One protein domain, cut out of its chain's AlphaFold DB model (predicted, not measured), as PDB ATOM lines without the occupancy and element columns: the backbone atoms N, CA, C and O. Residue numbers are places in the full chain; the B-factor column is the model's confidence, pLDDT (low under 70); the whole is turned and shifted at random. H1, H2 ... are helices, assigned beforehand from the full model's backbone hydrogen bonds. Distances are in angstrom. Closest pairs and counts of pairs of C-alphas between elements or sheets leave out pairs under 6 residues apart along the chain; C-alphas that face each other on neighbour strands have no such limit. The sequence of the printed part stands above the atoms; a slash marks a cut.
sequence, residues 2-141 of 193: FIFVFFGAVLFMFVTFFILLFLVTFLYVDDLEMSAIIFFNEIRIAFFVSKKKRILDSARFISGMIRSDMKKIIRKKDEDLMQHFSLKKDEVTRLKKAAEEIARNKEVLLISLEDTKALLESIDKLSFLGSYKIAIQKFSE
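What this domain is: This is residues 2 to 141 of the 193 residues of an uncharacterized protein of Enterococcus sp. 4G2_DIV0659 (UniProt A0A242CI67). Three long helices run in a zigzag: H1 and H2 make a V, H2 and H3 meet in a corner, and residues 2 to 17 of H1 stick out as a free arm. At the far end of H3, H4 and H5 turn the course round and H5 folds back over H3; H6 then crosses the beginning of H3, and H7 returns to lie side by side with H2. The printed part has 140 residues with seven named helices, H1 to H7 in order, and no named strand; the class is all helix. It is only just extended, close to loose, with a radius of gyration of the C-alphas of 22.1 A, and it spans 79 by 31 by 22 A.

How they stand to each other: Start with H1, residues 2 to 29, whose residues 22 to 29 alone touch H2, residues 32 to 48; look at Phe 26 and Ser 35, their closest C-alphas, 5.4 A apart. These two run opposite ways at a steep tilt of 50 degrees. Go on to H3, residues 51 to 75: it is close to H2 but not clearly touching, with the C-alphas of Ile 45 and Arg 54 closest at 7.9 A. H4, residues 78 to 85, touches H5, residues 89 to 104, about perpendicular at 87 degrees, closest at the C-alphas of Asp 78 and Val 92, 6.5 A. H5 touches H3 at a steep tilt of 40 degrees, opposite ways, closest at the C-alphas of Arg 67 and Ala 103, 5.0 A. H6, residues 113 to 122, touches residues 55 to 59 of H3 about perpendicular at 77 degrees, with the C-alphas of Ala 59 and Thr 116 closest at 5.9 A. H7, residues 128 to 139, touches H2 at a shallow tilt of 26 degrees, opposite ways, closest at the C-alphas of Ala 46 and Phe 128, 5.6 A. H7 also touches H1, closest at the C-alphas of Val 29 and Phe 139, 5.6 A. Among the pairs that stay apart are H1 and H3, and H3 and H7. In each of the seven helices every O i to N i+4 pair is within hydrogen-bond range.

Where its parts are: Find C-alpha 2 at (162.371, 207.822, 178.617); from there H1 runs 40.6 A to C-alpha 29. H2 measures 23.5 A, H3 36.4 A and H5 22.6 A from first to last C-alpha. H7 ends at C-alpha 139, at (193.072, 238.404, 177.685).

The domain as a whole: The C-alphas of Phe 2 and Lys 89 are the two farthest apart, at 79.9 A. The printed part has no cut and no long link. The mean pLDDT of the printed part is 84.2; residues 2 to 4 and 106 to 107 are under 70.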
ATOM      1  N   PHE A   2     161.863 207.058 179.776       64.12
ATOM      2  CA  PHE A   2     162.371 207.822 178.617       64.12
ATOM      3  C   PHE A   2     162.522 209.337 178.844       64.12
ATOM      4  O   PHE A   2     163.541 209.908 178.472       64.12
ATOM      5  N   ILE A   3     161.561 209.978 179.515       69.25
ATOM      6  CA  ILE A   3     161.605 211.421 179.804       69.25
ATOM      7  C   ILE A   3     162.798 211.782 180.711       69.25
ATOM      8  O   ILE A   3     163.515 212.736 180.434       69.25
ATOM      9  N   PHE A   4     163.071 210.983 181.748       69.31
ATOM     10  CA  PHE A   4     164.203 211.209 182.657       69.31
ATOM     11  C   PHE A   4     165.560 211.015 181.967       69.31
ATOM     12  O   PHE A   4     166.478 211.796 182.199       69.31
ATOM     13  N   VAL A   5     165.674 210.020 181.082       76.31
ATOM     14  CA  VAL A   5     166.892 209.794 180.284       76.31
ATOM     15  C   VAL A   5     167.118 210.944 179.298       76.31
ATOM     16  O   VAL A   5     168.243 211.413 179.149       76.31
ATOM     17  N   PHE A   6     166.050 211.457 178.681       81.25
ATOM     18  CA  PHE A   6     166.117 212.601 177.773       81.25
ATOM     19  C   PHE A   6     166.555 213.889 178.486       81.25
ATOM     20  O   PHE A   6     167.498 214.541 178.043       81.25
ATOM     21  N   PHE A   7     165.946 214.225 179.630       81.06
ATOM     22  CA  PHE A   7     166.368 215.383 180.430       81.06
ATOM     23  C   PHE A   7     167.810 215.246 180.934       81.06
ATOM     24  O   PHE A   7     168.559 216.222 180.900       81.06
ATOM     25  N   GLY A   8     168.220 214.039 181.338       82.00
ATOM     26  CA  GLY A   8     169.601 213.754 181.727       82.00
ATOM     27  C   GLY A   8     170.596 213.986 180.587       82.00
ATOM     28  O   GLY A   8     171.616 214.640 180.791       82.00
ATOM     29  N   ALA A   9     170.282 213.525 179.374       86.06
ATOM     30  CA  ALA A   9     171.134 213.713 178.199       86.06
ATOM     31  C   ALA A   9     171.249 215.188 177.779       86.06
ATOM     32  O   ALA A   9     172.342 215.656 177.459       86.06
ATOM     33  N   VAL A  10     170.143 215.939 177.825       86.19
ATOM     34  CA  VAL A  10     170.143 217.382 177.531       86.19
ATOM     35  C   VAL A  10     170.980 218.140 178.560       86.19
ATOM     36  O   VAL A  10     171.843 218.929 178.182       86.19
ATOM     37  N   LEU A  11     170.787 217.867 179.853       87.69
ATOM     38  CA  LEU A  11     171.578 218.488 180.915       87.69
ATOM     39  C   LEU A  11     173.071 218.172 180.759       87.69
ATOM     40  O   LEU A  11     173.906 219.069 180.865       87.69
ATOM     41  N   PHE A  12     173.407 216.920 180.452       89.69
ATOM     42  CA  PHE A  12     174.783 216.502 180.209       89.69
ATOM     43  C   PHE A  12     175.410 217.230 179.010       89.69
ATOM     44  O   PHE A  12     176.543 217.702 179.108       89.69
ATOM     45  N   MET A  13     174.673 217.400 177.906       90.94
ATOM     46  CA  MET A  13     175.124 218.200 176.758       90.94
ATOM     47  C   MET A  13     175.395 219.661 177.135       90.94
ATOM     48  O   MET A  13     176.414 220.219 176.738       90.94
ATOM     49  N   PHE A  14     174.532 220.280 177.944       86.69
ATOM     50  CA  PHE A  14     174.769 221.645 178.415       86.69
ATOM     51  C   PHE A  14     176.015 221.741 179.299       86.69
ATOM     52  O   PHE A  14     176.853 222.616 179.088       86.69
ATOM     53  N   VAL A  15     176.169 220.834 180.264       88.69
ATOM     54  CA  VAL A  15     177.329 220.821 181.169       88.69
ATOM     55  C   VAL A  15     178.627 220.623 180.387       88.69
ATOM     56  O   VAL A  15     179.579 221.380 180.575       88.69
ATOM     57  N   THR A  16     178.661 219.656 179.471       90.56
ATOM     58  CA  THR A  16     179.842 219.400 178.632       90.56
ATOM     59  C   THR A  16     180.177 220.583 177.728       90.56
ATOM     60  O   THR A  16     181.348 220.941 177.627       90.56
ATOM     61  N   PHE A  17     179.178 221.257 177.152       89.62
ATOM     62  CA  PHE A  17     179.382 222.483 176.378       89.62
ATOM     63  C   PHE A  17     180.039 223.599 177.208       89.62
ATOM     64  O   PHE A  17     181.006 224.218 176.764       89.62
ATOM     65  N   PHE A  18     179.566 223.828 178.436       88.44
ATOM     66  CA  PHE A  18     180.137 224.836 179.332       88.44
ATOM     67  C   PHE A  18     181.556 224.489 179.799       88.44
ATOM     68  O   PHE A  18     182.406 225.377 179.871       88.44
ATOM     69  N   ILE A  19     181.838 223.208 180.062       91.31
ATOM     70  CA  ILE A  19     183.192 222.735 180.379       91.31
ATOM     71  C   ILE A  19     184.126 222.958 179.186       91.31
ATOM     72  O   ILE A  19     185.229 223.471 179.363       91.31
ATOM     73  N   LEU A  20     183.682 222.625 177.971       92.31
ATOM     74  CA  LEU A  20     184.465 222.828 176.754       92.31
ATOM     75  C   LEU A  20     184.787 224.314 176.539       92.31
ATOM     76  O   LEU A  20     185.931 224.661 176.266       92.31
ATOM     77  N   LEU A  21     183.799 225.197 176.712       89.88
ATOM     78  CA  LEU A  21     183.992 226.647 176.635       89.88
ATOM     79  C   LEU A  21     185.025 227.152 177.649       89.88
ATOM     80  O   LEU A  21     185.923 227.921 177.296       89.88
ATOM     81  N   PHE A  22     184.925 226.693 178.898       91.56
ATOM     82  CA  PHE A  22     185.889 227.045 179.934       91.56
ATOM     83  C   PHE A  22     187.303 226.561 179.587       91.56
ATOM     84  O   PHE A  22     188.255 227.329 179.707       91.56
ATOM     85  N   LEU A  23     187.439 225.325 179.092       92.00
ATOM     86  CA  LEU A  23     188.720 224.772 178.643       92.00
ATOM     87  C   LEU A  23     189.323 225.586 177.497       92.00
ATOM     88  O   LEU A  23     190.507 225.902 177.543       92.00
ATOM     89  N   VAL A  24     188.520 225.971 176.501       89.69
ATOM     90  CA  VAL A  24     188.978 226.845 175.411       89.69
ATOM     91  C   VAL A  24     189.479 228.173 175.972       89.69
ATOM     92  O   VAL A  24     190.575 228.598 175.627       89.69
ATOM     93  N   THR A  25     188.745 228.807 176.885       89.94
ATOM     94  CA  THR A  25     189.210 230.057 177.513       89.94
ATOM     95  C   THR A  25     190.542 229.864 178.222       89.94
ATOM     96  O   THR A  25     191.461 230.649 178.003       89.94
ATOM     97  N   PHE A  26     190.670 228.800 179.014       92.00
ATOM     98  CA  PHE A  26     191.899 228.507 179.739       92.00
ATOM     99  C   PHE A  26     193.093 228.291 178.804       92.00
ATOM    100  O   PHE A  26     194.159 228.844 179.053       92.00
ATOM    101  N   LEU A  27     192.906 227.569 177.697       91.12
ATOM    102  CA  LEU A  27     193.963 227.326 176.711       91.12
ATOM    103  C   LEU A  27     194.470 228.607 176.035       91.12
ATOM    104  O   LEU A  27     195.648 228.682 175.699       91.12
ATOM    105  N   TYR A  28     193.602 229.598 175.816       88.31
ATOM    106  CA  TYR A  28     193.983 230.849 175.151       88.31
ATOM    107  C   TYR A  28     194.467 231.937 176.116       88.31
ATOM    108  O   TYR A  28     195.288 232.763 175.728       88.31
ATOM    109  N   VAL A  29     193.946 231.968 177.342       89.31
ATOM    110  CA  VAL A  29     194.272 232.993 178.349       89.31
ATOM    111  C   VAL A  29     195.464 232.579 179.217       89.31
ATOM    112  O   VAL A  29     196.193 233.447 179.688       89.31
ATOM    113  N   ASP A  30     195.674 231.273 179.427       88.31
ATOM    114  CA  ASP A  30     196.773 230.718 180.241       88.31
ATOM    115  C   ASP A  30     196.799 231.267 181.690       88.31
ATOM    116  O   ASP A  30     197.839 231.388 182.335       88.31
ATOM    117  N   ASP A  31     195.627 231.634 182.224       89.50
ATOM    118  CA  ASP A  31     195.438 232.097 183.603       89.50
ATOM    119  C   ASP A  31     194.058 231.654 184.114       89.50
ATOM    120  O   ASP A  31     193.013 232.038 183.579       89.50
ATOM    121  N   LEU A  32     194.050 230.816 185.155       88.44
ATOM    122  CA  LEU A  32     192.831 230.218 185.713       88.44
ATOM    123  C   LEU A  32     191.876 231.275 186.291       88.44
ATOM    124  O   LEU A  32     190.662 231.186 186.105       88.44
ATOM    125  N   GLU A  33     192.421 232.272 186.989       87.06
ATOM    126  CA  GLU A  33     191.642 233.327 187.640       87.06
ATOM    127  C   GLU A  33     190.933 234.181 186.583       87.06
ATOM    128  O   GLU A  33     189.722 234.392 186.661       87.06
ATOM    129  N   MET A  34     191.665 234.614 185.555       85.88
ATOM    130  CA  MET A  34     191.102 235.387 184.449       85.88
ATOM    131  C   MET A  34     190.108 234.574 183.629       85.88
ATOM    132  O   MET A  34     189.053 235.097 183.270       85.88
ATOM    133  N   SER A  35     190.386 233.292 183.393       88.00
ATOM    134  CA  SER A  35     189.473 232.404 182.668       88.00
ATOM    135  C   SER A  35     188.132 232.256 183.384       88.00
ATOM    136  O   SER A  35     187.078 232.365 182.758       88.00
ATOM    137  N   ALA A  36     188.152 232.087 184.710       86.50
ATOM    138  CA  ALA A  36     186.939 232.057 185.523       86.50
ATOM    139  C   ALA A  36     186.186 233.391 185.472       86.50
ATOM    140  O   ALA A  36     184.971 233.405 185.276       86.50
ATOM    141  N   ILE A  37     186.898 234.514 185.596       85.88
ATOM    142  CA  ILE A  37     186.299 235.852 185.526       85.88
ATOM    143  C   ILE A  37     185.597 236.071 184.184       85.88
ATOM    144  O   ILE A  37     184.440 236.491 184.179       85.88
ATOM    145  N   ILE A  38     186.265 235.772 183.066       84.00
ATOM    146  CA  ILE A  38     185.694 235.888 181.717       84.00
ATOM    147  C   ILE A  38     184.447 235.011 181.618       84.00
ATOM    148  O   ILE A  38     183.370 235.497 181.282       84.00
ATOM    149  N   PHE A  39     184.560 233.737 181.991       86.75
ATOM    150  CA  PHE A  39     183.468 232.780 181.882       86.75
ATOM    151  C   PHE A  39     182.210 233.209 182.647       86.75
ATOM    152  O   PHE A  39     181.124 233.293 182.069       86.75
ATOM    153  N   PHE A  40     182.349 233.541 183.933       86.06
ATOM    154  CA  PHE A  40     181.210 233.951 184.749       86.06
ATOM    155  C   PHE A  40     180.634 235.299 184.316       86.06
ATOM    156  O   PHE A  40     179.410 235.459 184.321       86.06
ATOM    157  N   ASN A  41     181.473 236.262 183.920       82.88
ATOM    158  CA  ASN A  41     180.985 237.556 183.454       82.88
ATOM    159  C   ASN A  41     180.198 237.426 182.154       82.88
ATOM    160  O   ASN A  41     179.115 237.996 182.054       82.88
ATOM    161  N   GLU A  42     180.683 236.648 181.191       84.06
ATOM    162  CA  GLU A  42     180.009 236.499 179.903       84.06
ATOM    163  C   GLU A  42     178.694 235.724 180.022       84.06
ATOM    164  O   GLU A  42     177.683 236.150 179.462       84.06
ATOM    165  N   ILE A  43     178.643 234.662 180.839       83.00
ATOM    166  CA  ILE A  43     177.376 233.993 181.192       83.00
ATOM    167  C   ILE A  43     176.426 235.005 181.825       83.00
ATOM    168  O   ILE A  43     175.262 235.135 181.439       83.00
ATOM    169  N   ARG A  44     176.921 235.773 182.795       83.31
ATOM    170  CA  ARG A  44     176.087 236.745 183.483       83.31
ATOM    171  C   ARG A  44     175.518 237.790 182.523       83.31
ATOM    172  O   ARG A  44     174.338 238.127 182.608       83.31
ATOM    173  N   ILE A  45     176.348 238.303 181.623       78.56
ATOM    174  CA  ILE A  45     175.962 239.296 180.624       78.56
ATOM    175  C   ILE A  45     174.941 238.709 179.644       78.56
ATOM    176  O   ILE A  45     173.951 239.375 179.346       78.56
ATOM    177  N   ALA A  46     175.136 237.474 179.184       79.06
ATOM    178  CA  ALA A  46     174.251 236.832 178.220       79.06
ATOM    179  C   ALA A  46     172.864 236.503 178.790       79.06
ATOM    180  O   ALA A  46     171.861 236.741 178.121       79.06
ATOM    181  N   PHE A  47     172.797 235.988 180.022       77.00
ATOM    182  CA  PHE A  47     171.545 235.479 180.594       77.00
ATOM    183  C   PHE A  47     170.822 236.475 181.508       77.00
ATOM    184  O   PHE A  47     169.603 236.400 181.643       77.00
ATOM    185  N   PHE A  48     171.535 237.422 182.128       78.81
ATOM    186  CA  PHE A  48     170.960 238.289 183.168       78.81
ATOM    187  C   PHE A  48     171.008 239.784 182.840       78.81
ATOM    188  O   PHE A  48     170.415 240.589 183.565       78.81
ATOM    189  N   VAL A  49     171.707 240.197 181.778       78.75
ATOM    190  CA  VAL A  49     171.788 241.608 181.380       78.75
ATOM    191  C   VAL A  49     171.027 241.823 180.080       78.75
ATOM    192  O   VAL A  49     171.365 241.282 179.032       78.75
ATOM    193  N   SER A  50     170.000 242.672 180.127       82.12
ATOM    194  CA  SER A  50     169.210 242.983 178.937       82.12
ATOM    195  C   SER A  50     170.052 243.673 177.858       82.12
ATOM    196  O   SER A  50     170.916 244.503 178.154       82.12
ATOM    197  N   LYS A  51     169.752 243.391 176.581       81.00
ATOM    198  CA  LYS A  51     170.430 244.001 175.418       81.00
ATOM    199  C   LYS A  51     170.444 245.536 175.503       81.00
ATOM    200  O   LYS A  51     171.488 246.151 175.313       81.00
ATOM    201  N   LYS A  52     169.318 246.150 175.894       82.25
ATOM    202  CA  LYS A  52     169.199 247.605 176.113       82.25
ATOM    203  C   LYS A  52     170.187 248.116 177.165       82.25
ATOM    204  O   LYS A  52     170.815 249.150 176.966       82.25
ATOM    205  N   LYS A  53     170.343 247.386 178.272       82.25
ATOM    206  CA  LYS A  53     171.283 247.755 179.330       82.25
ATOM    207  C   LYS A  53     172.740 247.616 178.876       82.25
ATOM    208  O   LYS A  53     173.523 248.515 179.143       82.25
ATOM    209  N   ARG A  54     173.081 246.559 178.128       79.56
ATOM    210  CA  ARG A  54     174.429 246.369 177.550       79.56
ATOM    211  C   ARG A  54     174.833 247.527 176.636       79.56
ATOM    212  O   ARG A  54     175.946 248.035 176.750       79.56
ATOM    213  N   ILE A  55     173.920 247.967 175.766       82.38
ATOM    214  CA  ILE A  55     174.140 249.112 174.870       82.38
ATOM    215  C   ILE A  55     174.349 250.391 175.687       82.38
ATOM    216  O   ILE A  55     175.316 251.109 175.458       82.38
ATOM    217  N   LEU A  56     173.492 250.649 176.680       83.00
ATOM    218  CA  LEU A  56     173.601 251.832 177.536       83.00
ATOM    219  C   LEU A  56     174.917 251.870 178.326       83.00
ATOM    220  O   LEU A  56     175.571 252.910 178.383       83.00
ATOM    221  N   ASP A  57     175.309 250.751 178.931       80.25
ATOM    222  CA  ASP A  57     176.548 250.668 179.707       80.25
ATOM    223  C   ASP A  57     177.778 250.853 178.794       80.25
ATOM    224  O   ASP A  57     178.712 251.568 179.158       80.25
ATOM    225  N   SER A  58     177.735 250.325 177.564       77.44
ATOM    226  CA  SER A  58     178.778 250.546 176.549       77.44
ATOM    227  C   SER A  58     178.848 252.009 176.095       77.44
ATOM    228  O   SER A  58     179.931 252.587 176.038       77.44
ATOM    229  N   ALA A  59     177.701 252.648 175.844       80.38
ATOM    230  CA  ALA A  59     177.633 254.057 175.448       80.38
ATOM    231  C   ALA A  59     178.184 254.980 176.546       80.38
ATOM    232  O   ALA A  59     178.915 255.935 176.266       80.38
ATOM    233  N   ARG A  60     177.886 254.673 177.817       82.19
ATOM    234  CA  ARG A  60     178.452 255.379 178.978       82.19
ATOM    235  C   ARG A  60     179.960 255.200 179.070       82.19
ATOM    236  O   ARG A  60     180.658 256.176 179.333       82.19
ATOM    237  N   PHE A  61     180.454 253.985 178.850       79.75
ATOM    238  CA  PHE A  61     181.884 253.693 178.869       79.75
ATOM    239  C   PHE A  61     182.636 254.468 177.779       79.75
ATOM    240  O   PHE A  61     183.575 255.199 178.094       79.75
ATOM    241  N   ILE A  62     182.163 254.402 176.530       79.69
ATOM    242  CA  ILE A  62     182.735 255.144 175.398       79.69
ATOM    243  C   ILE A  62     182.696 256.652 175.677       79.69
ATOM    244  O   ILE A  62     183.712 257.334 175.556       79.69
ATOM    245  N   SER A  63     181.560 257.175 176.149       78.75
ATOM    246  CA  SER A  63     181.442 258.589 176.538       78.75
ATOM    247  C   SER A  63     182.433 258.964 177.649       78.75
ATOM    248  O   SER A  63     182.999 260.056 177.641       78.75
ATOM    249  N   GLY A  64     182.677 258.062 178.603       79.12
ATOM    250  CA  GLY A  64     183.673 258.231 179.659       79.12
ATOM    251  C   GLY A  64     185.104 258.305 179.122       79.12
ATOM    252  O   GLY A  64     185.858 259.185 179.542       79.12
ATOM    253  N   MET A  65     185.458 257.438 178.169       78.81
ATOM    254  CA  MET A  65     186.751 257.480 177.479       78.81
ATOM    255  C   MET A  65     186.940 258.796 176.731       78.81
ATOM    256  O   MET A  65     187.920 259.494 176.983       78.81
ATOM    257  N   ILE A  66     185.957 259.194 175.916       81.50
ATOM    258  CA  ILE A  66     185.999 260.453 175.160       81.50
ATOM    259  C   ILE A  66     186.226 261.634 176.110       81.50
ATOM    260  O   ILE A  66     187.122 262.442 175.887       81.50
ATOM    261  N   ARG A  67     185.491 261.721 177.228       83.25
ATOM    262  CA  ARG A  67     185.698 262.793 178.223       83.25
ATOM    263  C   ARG A  67     187.080 262.751 178.868       83.25
ATOM    264  O   ARG A  67     187.637 263.803 179.178       83.25
ATOM    265  N   SER A  68     187.613 261.559 179.127       82.31
ATOM    266  CA  SER A  68     188.974 261.399 179.648       82.31
ATOM    267  C   SER A  68     189.993 261.967 178.664       82.31
ATOM    268  O   SER A  68     190.861 262.749 179.056       82.31
ATOM    269  N   ASP A  69     189.836 261.667 177.379       81.44
ATOM    270  CA  ASP A  69     190.724 262.166 176.335       81.44
ATOM    271  C   ASP A  69     190.563 263.675 176.117       81.44
ATOM    272  O   ASP A  69     191.570 264.379 176.043       81.44
ATOM    273  N   MET A  70     189.341 264.214 176.180       86.56
ATOM    274  CA  MET A  70     189.116 265.669 176.184       86.56
ATOM    275  C   MET A  70     189.849 266.353 177.345       86.56
ATOM    276  O   MET A  70     190.509 267.372 177.151       86.56
ATOM    277  N   LYS A  71     189.834 265.772 178.553       87.31
ATOM    278  CA  LYS A  71     190.610 266.296 179.695       87.31
ATOM    279  C   LYS A  71     192.115 266.256 179.455       87.31
ATOM    280  O   LYS A  71     192.812 267.167 179.901       87.31
ATOM    281  N   LYS A  72     192.628 265.229 178.773       85.38
ATOM    282  CA  LYS A  72     194.046 265.177 178.381       85.38
ATOM    283  C   LYS A  72     194.374 266.282 177.376       85.38
ATOM    284  O   LYS A  72     195.395 266.938 177.542       85.38
ATOM    285  N   ILE A  73     193.499 266.527 176.396       86.50
ATOM    286  CA  ILE A  73     193.650 267.611 175.411       86.50
ATOM    287  C   ILE A  73     193.695 268.976 176.110       86.50
ATOM    288  O   ILE A  73     194.612 269.752 175.865       86.50
ATOM    289  N   ILE A  74     192.774 269.248 177.041       87.81
ATOM    290  CA  ILE A  74     192.738 270.513 177.801       87.81
ATOM    291  C   ILE A  74     194.047 270.742 178.574       87.81
ATOM    292  O   ILE A  74     194.567 271.856 178.605       87.81
ATOM    293  N   ARG A  75     194.597 269.679 179.178       89.00
ATOM    294  CA  ARG A  75     195.814 269.727 180.006       89.00
ATOM    295  C   ARG A  75     197.121 269.782 179.212       89.00
ATOM    296  O   ARG A  75     198.137 270.153 179.793       89.00
ATOM    297  N   LYS A  76     197.132 269.388 177.934       89.75
ATOM    298  CA  LYS A  76     198.335 269.461 177.089       89.75
ATOM    299  C   LYS A  76     198.721 270.916 176.817       89.75
ATOM    300  O   LYS A  76     197.849 271.784 176.752       89.75
ATOM    301  N   LYS A  77     200.016 271.189 176.637       90.75
ATOM    302  CA  LYS A  77     200.481 272.519 176.221       90.75
ATOM    303  C   LYS A  77     199.995 272.825 174.806       90.75
ATOM    304  O   LYS A  77     199.842 271.918 173.992       90.75
ATOM    305  N   ASP A  78     199.758 274.103 174.522       87.81
ATOM    306  CA  ASP A  78     199.288 274.530 173.200       87.81
ATOM    307  C   ASP A  78     200.310 274.174 172.118       87.81
ATOM    308  O   ASP A  78     199.931 273.640 171.085       87.81
ATOM    309  N   GLU A  79     201.599 274.373 172.398       88.25
ATOM    310  CA  GLU A  79     202.723 274.026 171.514       88.25
ATOM    311  C   GLU A  79     202.703 272.543 171.109       88.25
ATOM    312  O   GLU A  79     202.802 272.227 169.923       88.25
ATOM    313  N   ASP A  80     202.478 271.639 172.070       87.19
ATOM    314  CA  ASP A  80     202.400 270.196 171.812       87.19
ATOM    315  C   ASP A  80     201.218 269.849 170.900       87.19
ATOM    316  O   ASP A  80     201.316 268.956 170.058       87.19
ATOM    317  N   LEU A  81     200.084 270.536 171.071       86.06
ATOM    318  CA  LEU A  81     198.885 270.339 170.253       86.06
ATOM    319  C   LEU A  81     199.061 270.925 168.851       86.06
ATOM    320  O   LEU A  81     198.673 270.283 167.878       86.06
ATOM    321  N   MET A  82     199.676 272.105 168.743       87.88
ATOM    322  CA  MET A  82     200.030 272.717 167.465       87.88
ATOM    323  C   MET A  82     200.951 271.792 166.669       87.88
ATOM    324  O   MET A  82     200.712 271.576 165.486       87.88
ATOM    325  N   GLN A  83     201.949 271.182 167.316       88.00
ATOM    326  CA  GLN A  83     202.879 270.265 166.660       88.00
ATOM    327  C   GLN A  83     202.235 268.917 166.305       88.00
ATOM    328  O   GLN A  83     202.414 268.435 165.190       88.00
ATOM    329  N   HIS A  84     201.476 268.301 167.221       83.62
ATOM    330  CA  HIS A  84     200.850 266.993 166.969       83.62
ATOM    331  C   HIS A  84     199.761 267.040 165.899       83.62
ATOM    332  O   HIS A  84     199.612 266.085 165.142       83.62
ATOM    333  N   PHE A  85     198.977 268.118 165.863       83.31
ATOM    334  CA  PHE A  85     197.812 268.228 164.983       83.31
ATOM    335  C   PHE A  85     198.015 269.223 163.837       83.31
ATOM    336  O   PHE A  85     197.099 269.418 163.045       83.31
ATOM    337  N   SER A  86     199.202 269.833 163.727       89.31
ATOM    338  CA  SER A  86     199.510 270.873 162.734       89.31
ATOM    339  C   SER A  86     198.506 272.036 162.753       89.31
ATOM    340  O   SER A  86     198.114 272.550 161.709       89.31
ATOM    341  N   LEU A  87     198.074 272.434 163.953       88.06
ATOM    342  CA  LEU A  87     197.066 273.477 164.167       88.06
ATOM    343  C   LEU A  87     197.707 274.842 164.421       88.06
ATOM    344  O   LEU A  87     198.775 274.948 165.031       88.06
ATOM    345  N   LYS A  88     197.007 275.908 164.035       90.75
ATOM    346  CA  LYS A  88     197.332 277.278 164.447       90.75
ATOM    347  C   LYS A  88     196.862 277.550 165.883       90.75
ATOM    348  O   LYS A  88     196.008 276.858 166.436       90.75
ATOM    349  N   LYS A  89     197.412 278.592 166.512       87.31
ATOM    350  CA  LYS A  89     197.135 278.942 167.922       87.31
ATOM    351  C   LYS A  89     195.653 279.242 168.197       87.31
ATOM    352  O   LYS A  89     195.112 278.872 169.240       87.31
ATOM    353  N   ASP A  90     194.988 279.912 167.266       91.38
ATOM    354  CA  ASP A  90     193.556 280.212 167.321       91.38
ATOM    355  C   ASP A  90     192.697 278.943 167.202       91.38
ATOM    356  O   ASP A  90     191.714 278.791 167.929       91.38
ATOM    357  N   GLU A  91     193.104 277.992 166.361       88.00
ATOM    358  CA  GLU A  91     192.452 276.685 166.223       88.00
ATOM    359  C   GLU A  91     192.606 275.836 167.491       88.00
ATOM    360  O   GLU A  91     191.630 275.245 167.954       88.00
ATOM    361  N   VAL A  92     193.786 275.845 168.123       89.19
ATOM    362  CA  VAL A  92     194.012 275.178 169.419       89.19
ATOM    363  C   VAL A  92     193.142 275.782 170.519       89.19
ATOM    364  O   VAL A  92     192.555 275.050 171.318       89.19
ATOM    365  N   THR A  93     192.983 277.107 170.529       90.56
ATOM    366  CA  THR A  93     192.109 277.792 171.492       90.56
ATOM    367  C   THR A  93     190.649 277.355 171.315       90.56
ATOM    368  O   THR A  93     189.964 277.053 172.295       90.56
ATOM    369  N   ARG A  94     190.168 277.255 170.066       90.19
ATOM    370  CA  ARG A  94     188.815 276.756 169.758       90.19
ATOM    371  C   ARG A  94     188.644 275.289 170.148       90.19
ATOM    372  O   ARG A  94     187.636 274.949 170.766       90.19
ATOM    373  N   LEU A  95     189.633 274.448 169.847       88.69
ATOM    374  CA  LEU A  95     189.635 273.027 170.195       88.69
ATOM    375  C   LEU A  95     189.537 272.822 171.708       88.69
ATOM    376  O   LEU A  95     188.693 272.058 172.169       88.69
ATOM    377  N   LYS A  96     190.360 273.528 172.492       90.06
ATOM    378  CA  LYS A  96     190.318 273.438 173.957       90.06
ATOM    379  C   LYS A  96     188.988 273.917 174.523       90.06
ATOM    380  O   LYS A  96     188.451 273.261 175.410       90.06
ATOM    381  N   LYS A  97     188.423 274.999 173.983       90.25
ATOM    382  CA  LYS A  97     187.109 275.500 174.407       90.25
ATOM    383  C   LYS A  97     185.997 274.475 174.152       90.25
ATOM    384  O   LYS A  97     185.205 274.207 175.051       90.25
ATOM    385  N   ALA A  98     185.983 273.853 172.972       87.25
ATOM    386  CA  ALA A  98     185.040 272.782 172.652       87.25
ATOM    387  C   ALA A  98     185.254 271.542 173.543       87.25
ATOM    388  O   ALA A  98     184.300 270.981 174.079       87.25
ATOM    389  N   ALA A  99     186.510 271.144 173.770       86.56
ATOM    390  CA  ALA A  99     186.849 270.031 174.653       86.56
ATOM    391  C   ALA A  99     186.407 270.287 176.105       86.56
ATOM    392  O   ALA A  99     185.931 269.368 176.772       86.56
ATOM    393  N   GLU A 100     186.532 271.523 176.602       88.75
ATOM    394  CA  GLU A 100     186.047 271.915 177.929       88.75
ATOM    395  C   GLU A 100     184.531 271.795 178.053       88.75
ATOM    396  O   GLU A 100     184.044 271.268 179.054       88.75
ATOM    397  N   GLU A 101     183.790 272.250 177.046       86.38
ATOM    398  CA  GLU A 101     182.331 272.155 177.015       86.38
ATOM    399  C   GLU A 101     181.873 270.688 177.073       86.38
ATOM    400  O   GLU A 101     181.072 270.306 177.932       86.38
ATOM    401  N   ILE A 102     182.494 269.836 176.254       82.00
ATOM    402  CA  ILE A 102     182.246 268.388 176.214       82.00
ATOM    403  C   ILE A 102     182.634 267.709 177.540       82.00
ATOM    404  O   ILE A 102     181.929 266.824 178.031       82.00
ATOM    405  N   ALA A 103     183.751 268.109 178.154       82.44
ATOM    406  CA  ALA A 103     184.254 267.491 179.380       82.44
ATOM    407  C   ALA A 103     183.434 267.847 180.633       82.44
ATOM    408  O   ALA A 103     183.412 267.057 181.586       82.44
ATOM    409  N   ARG A 104     182.786 269.021 180.660       82.69
ATOM    410  CA  ARG A 104     181.974 269.487 181.801       82.69
ATOM    411  C   ARG A 104     180.623 268.780 181.882       82.69
ATOM    412  O   ARG A 104     180.127 268.561 182.987       82.69
ATOM    413  N   ASN A 105     180.051 268.370 180.751       75.19
ATOM    414  CA  ASN A 105     178.702 267.819 180.721       75.19
ATOM    415  C   ASN A 105     178.683 266.299 180.994       75.19
ATOM    416  O   ASN A 105     178.791 265.469 180.089       75.19
ATOM    417  N   LYS A 106     178.588 265.917 182.276       66.31
ATOM    418  CA  LYS A 106     178.643 264.508 182.719       66.31
ATOM    419  C   LYS A 106     177.388 263.695 182.389       66.31
ATOM    420  O   LYS A 106     177.483 262.467 182.313       66.31
ATOM    421  N   GLU A 107     176.252 264.347 182.171       65.38
ATOM    422  CA  GLU A 107     174.962 263.675 181.960       65.38
ATOM    423  C   GLU A 107     174.687 263.345 180.487       65.38
ATOM    424  O   GLU A 107     173.920 262.431 180.195       65.38
ATOM    425  N   VAL A 108     175.376 264.005 179.552       73.56
ATOM    426  CA  VAL A 108     175.151 263.825 178.110       73.56
ATOM    427  C   VAL A 108     175.990 262.681 177.552       73.56
ATOM    428  O   VAL A 108     177.221 262.731 177.589       73.56
ATOM    429  N   LEU A 109     175.341 261.653 177.001       76.25
ATOM    430  CA  LEU A 109     176.029 260.655 176.181       76.25
ATOM    431  C   LEU A 109     176.622 261.345 174.948       76.25
ATOM    432  O   LEU A 109     175.920 262.050 174.233       76.25
ATOM    433  N   LEU A 110     177.918 261.141 174.718       81.94
ATOM    434  CA  LEU A 110     178.636 261.736 173.584       81.94
ATOM    435  C   LEU A 110     178.531 260.885 172.313       81.94
ATOM    436  O   LEU A 110     178.952 261.313 171.246       81.94
ATOM    437  N   ILE A 111     177.979 259.680 172.445       81.94
ATOM    438  CA  ILE A 111     177.664 258.758 171.360       81.94
ATOM    439  C   ILE A 111     176.206 258.323 171.514       81.94
ATOM    440  O   ILE A 111     175.752 258.070 172.636       81.94
ATOM    441  N   SER A 112     175.465 258.250 170.408       87.44
ATOM    442  CA  SER A 112     174.070 257.811 170.451       87.44
ATOM    443  C   SER A 112     173.968 256.319 170.798       87.44
ATOM    444  O   SER A 112     174.917 255.536 170.642       87.44
ATOM    445  N   LEU A 113     172.804 255.906 171.306       88.94
ATOM    446  CA  LEU A 113     172.553 254.493 171.589       88.94
ATOM    447  C   LEU A 113     172.442 253.690 170.289       88.94
ATOM    448  O   LEU A 113     172.862 252.535 170.255       88.94
ATOM    449  N   GLU A 114     171.918 254.304 169.232       89.25
ATOM    450  CA  GLU A 114     171.807 253.750 167.888       89.25
ATOM    451  C   GLU A 114     173.190 253.475 167.287       89.25
ATOM    452  O   GLU A 114     173.445 252.348 166.863       89.25
ATOM    453  N   ASP A 115     174.110 254.441 167.351       86.12
ATOM    454  CA  ASP A 115     175.485 254.275 166.858       86.12
ATOM    455  C   ASP A 115     176.233 253.221 167.673       86.12
ATOM    456  O   ASP A 115     176.922 252.361 167.126       86.12
ATOM    457  N   THR A 116     176.051 253.232 168.999       83.69
ATOM    458  CA  THR A 116     176.642 252.216 169.879       83.69
ATOM    459  C   THR A 116     176.111 250.826 169.536       83.69
ATOM    460  O   THR A 116     176.871 249.860 169.497       83.69
ATOM    461  N   LYS A 117     174.808 250.697 169.272       87.19
ATOM    462  CA  LYS A 117     174.202 249.430 168.866       87.19
ATOM    463  C   LYS A 117     174.770 248.961 167.527       87.19
ATOM    464  O   LYS A 117     175.186 247.810 167.451       87.19
ATOM    465  N   ALA A 118     174.815 249.832 166.519       87.56
ATOM    466  CA  ALA A 118     175.360 249.511 165.202       87.56
ATOM    467  C   ALA A 118     176.822 249.054 165.301       87.56
ATOM    468  O   ALA A 118     177.191 248.024 164.735       87.56
ATOM    469  N   LEU A 119     177.628 249.753 166.109       80.12
ATOM    470  CA  LEU A 119     179.005 249.367 166.391       80.12
ATOM    471  C   LEU A 119     179.070 247.971 167.014       80.12
ATOM    472  O   LEU A 119     179.786 247.121 166.497       80.12
ATOM    473  N   LEU A 120     178.312 247.707 168.083       80.62
ATOM    474  CA  LEU A 120     178.328 246.410 168.767       80.62
ATOM    475  C   LEU A 120     177.805 245.263 167.886       80.62
ATOM    476  O   LEU A 120     178.278 244.139 168.032       80.62
ATOM    477  N   GLU A 121     176.855 245.521 166.984       86.38
ATOM    478  CA  GLU A 121     176.354 244.530 166.019       86.38
ATOM    479  C   GLU A 121     177.390 244.231 164.928       86.38
ATOM    480  O   GLU A 121     177.591 243.066 164.601       86.38
ATOM    481  N   SER A 122     178.119 245.243 164.436       81.81
ATOM    482  CA  SER A 122     179.147 245.069 163.392       81.81
ATOM    483  C   SER A 122     180.307 244.148 163.798       81.81
ATOM    484  O   SER A 122     180.926 243.511 162.952       81.81
ATOM    485  N   ILE A 123     180.577 244.051 165.099       74.88
ATOM    486  CA  ILE A 123     181.636 243.218 165.691       74.88
ATOM    487  C   ILE A 123     181.074 242.002 166.442       74.88
ATOM    488  O   ILE A 123     181.786 241.386 167.231       74.88
ATOM    489  N   ASP A 124     179.786 241.696 166.252       79.69
ATOM    490  CA  ASP A 124     179.045 240.616 166.919       79.69
ATOM    491  C   ASP A 124     179.133 240.625 168.465       79.69
ATOM    492  O   ASP A 124     178.843 239.644 169.144       79.69
ATOM    493  N   LYS A 125     179.460 241.767 169.084       79.81
ATOM    494  CA  LYS A 125     179.564 241.897 170.550       79.81
ATOM    495  C   LYS A 125     178.234 241.715 171.269       79.81
ATOM    496  O   LYS A 125     178.228 241.604 172.493       79.81
ATOM    497  N   LEU A 126     177.102 241.749 170.563       80.12
ATOM    498  CA  LEU A 126     175.786 241.550 171.174       80.12
ATOM    499  C   LEU A 126     175.423 240.071 171.339       80.12
ATOM    500  O   LEU A 126     174.612 239.770 172.221       80.12
ATOM    501  N   SER A 127     176.027 239.158 170.575       84.12
ATOM    502  CA  SER A 127     175.861 237.719 170.790       84.12
ATOM    503  C   SER A 127     176.720 237.247 171.971       84.12
ATOM    504  O   SER A 127     177.685 237.911 172.352       84.12
ATOM    505  N   PHE A 128     176.353 236.116 172.586       83.38
ATOM    506  CA  PHE A 128     177.172 235.500 173.638       83.38
ATOM    507  C   PHE A 128     178.531 235.065 173.085       83.38
ATOM    508  O   PHE A 128     179.557 235.380 173.671       83.38
ATOM    509  N   LEU A 129     178.554 234.388 171.933       84.00
ATOM    510  CA  LEU A 129     179.800 233.889 171.350       84.00
ATOM    511  C   LEU A 129     180.729 235.023 170.901       84.00
ATOM    512  O   LEU A 129     181.941 234.906 171.068       84.00
ATOM    513  N   GLY A 130     180.189 236.123 170.375       80.12
ATOM    514  CA  GLY A 130     180.991 237.261 169.941       80.12
ATOM    515  C   GLY A 130     181.586 238.052 171.107       80.12
ATOM    516  O   GLY A 130     182.780 238.358 171.079       80.12
ATOM    517  N   SER A 131     180.822 238.310 172.180       82.19
ATOM    518  CA  SER A 131     181.391 238.929 173.389       82.19
ATOM    519  C   SER A 131     182.424 238.021 174.062       82.19
ATOM    520  O   SER A 131     183.514 238.482 174.403       82.19
ATOM    521  N   TYR A 132     182.141 236.718 174.129       83.44
ATOM    522  CA  TYR A 132     183.049 235.706 174.665       83.44
ATOM    523  C   TYR A 132     184.369 235.626 173.889       83.44
ATOM    524  O   TYR A 132     185.447 235.674 174.481       83.44
ATOM    525  N   LYS A 133     184.305 235.585 172.552       84.56
ATOM    526  CA  LYS A 133     185.484 235.582 171.677       84.56
ATOM    527  C   LYS A 133     186.364 236.806 171.913       84.56
ATOM    528  O   LYS A 133     187.581 236.673 172.004       84.56
ATOM    529  N   ILE A 134     185.764 237.990 172.021       80.38
ATOM    530  CA  ILE A 134     186.519 239.233 172.198       80.38
ATOM    531  C   ILE A 134     187.164 239.297 173.583       80.38
ATOM    532  O   ILE A 134     188.302 239.750 173.699       80.38
ATOM    533  N   ALA A 135     186.489 238.797 174.621       81.56
ATOM    534  CA  ALA A 135     187.079 238.688 175.949       81.56
ATOM    535  C   ALA A 135     188.307 237.759 175.948       81.56
ATOM    536  O   ALA A 135     189.355 238.146 176.461       81.56
ATOM    537  N   ILE A 136     188.217 236.587 175.306       85.44
ATOM    538  CA  ILE A 136     189.360 235.673 175.155       85.44
ATOM    539  C   ILE A 136     190.512 236.355 174.411       85.44
ATOM    540  O   ILE A 136     191.632 236.349 174.906       85.44
ATOM    541  N   GLN A 137     190.245 236.976 173.257       82.31
ATOM    542  CA  GLN A 137     191.276 237.652 172.456       82.31
ATOM    543  C   GLN A 137     191.972 238.779 173.221       82.31
ATOM    544  O   GLN A 137     193.179 238.963 173.112       82.31
ATOM    545  N   LYS A 138     191.222 239.542 174.019       81.94
ATOM    546  CA  LYS A 138     191.800 240.614 174.827       81.94
ATOM    547  C   LYS A 138     192.724 240.063 175.911       81.94
ATOM    548  O   LYS A 138     193.782 240.632 176.162       81.94
ATOM    549  N   PHE A 139     192.330 238.974 176.562       83.81
ATOM    550  CA  PHE A 139     193.072 238.404 177.685       83.81
ATOM    551  C   PHE A 139     194.052 237.297 177.303       83.81
ATOM    552  O   PHE A 139     194.755 236.815 178.180       83.81
ATOM    553  N   SER A 140     194.181 236.942 176.023       83.19
ATOM    554  CA  SER A 140     195.317 236.138 175.550       83.19
ATOM    555  C   SER A 140     196.643 236.906 175.605       83.19
ATOM    556  O   SER A 140     197.718 236.315 175.578       83.19
ATOM    557  N   GLU A 141     196.588 238.235 175.706       81.81
ATOM    558  CA  GLU A 141     197.762 239.079 175.914       81.81
ATOM    559  C   GLU A 141     198.045 239.255 177.417       81.81
ATOM    560  O   GLU A 141     197.242 239.831 178.159       81.81
TER     561      GLU A 141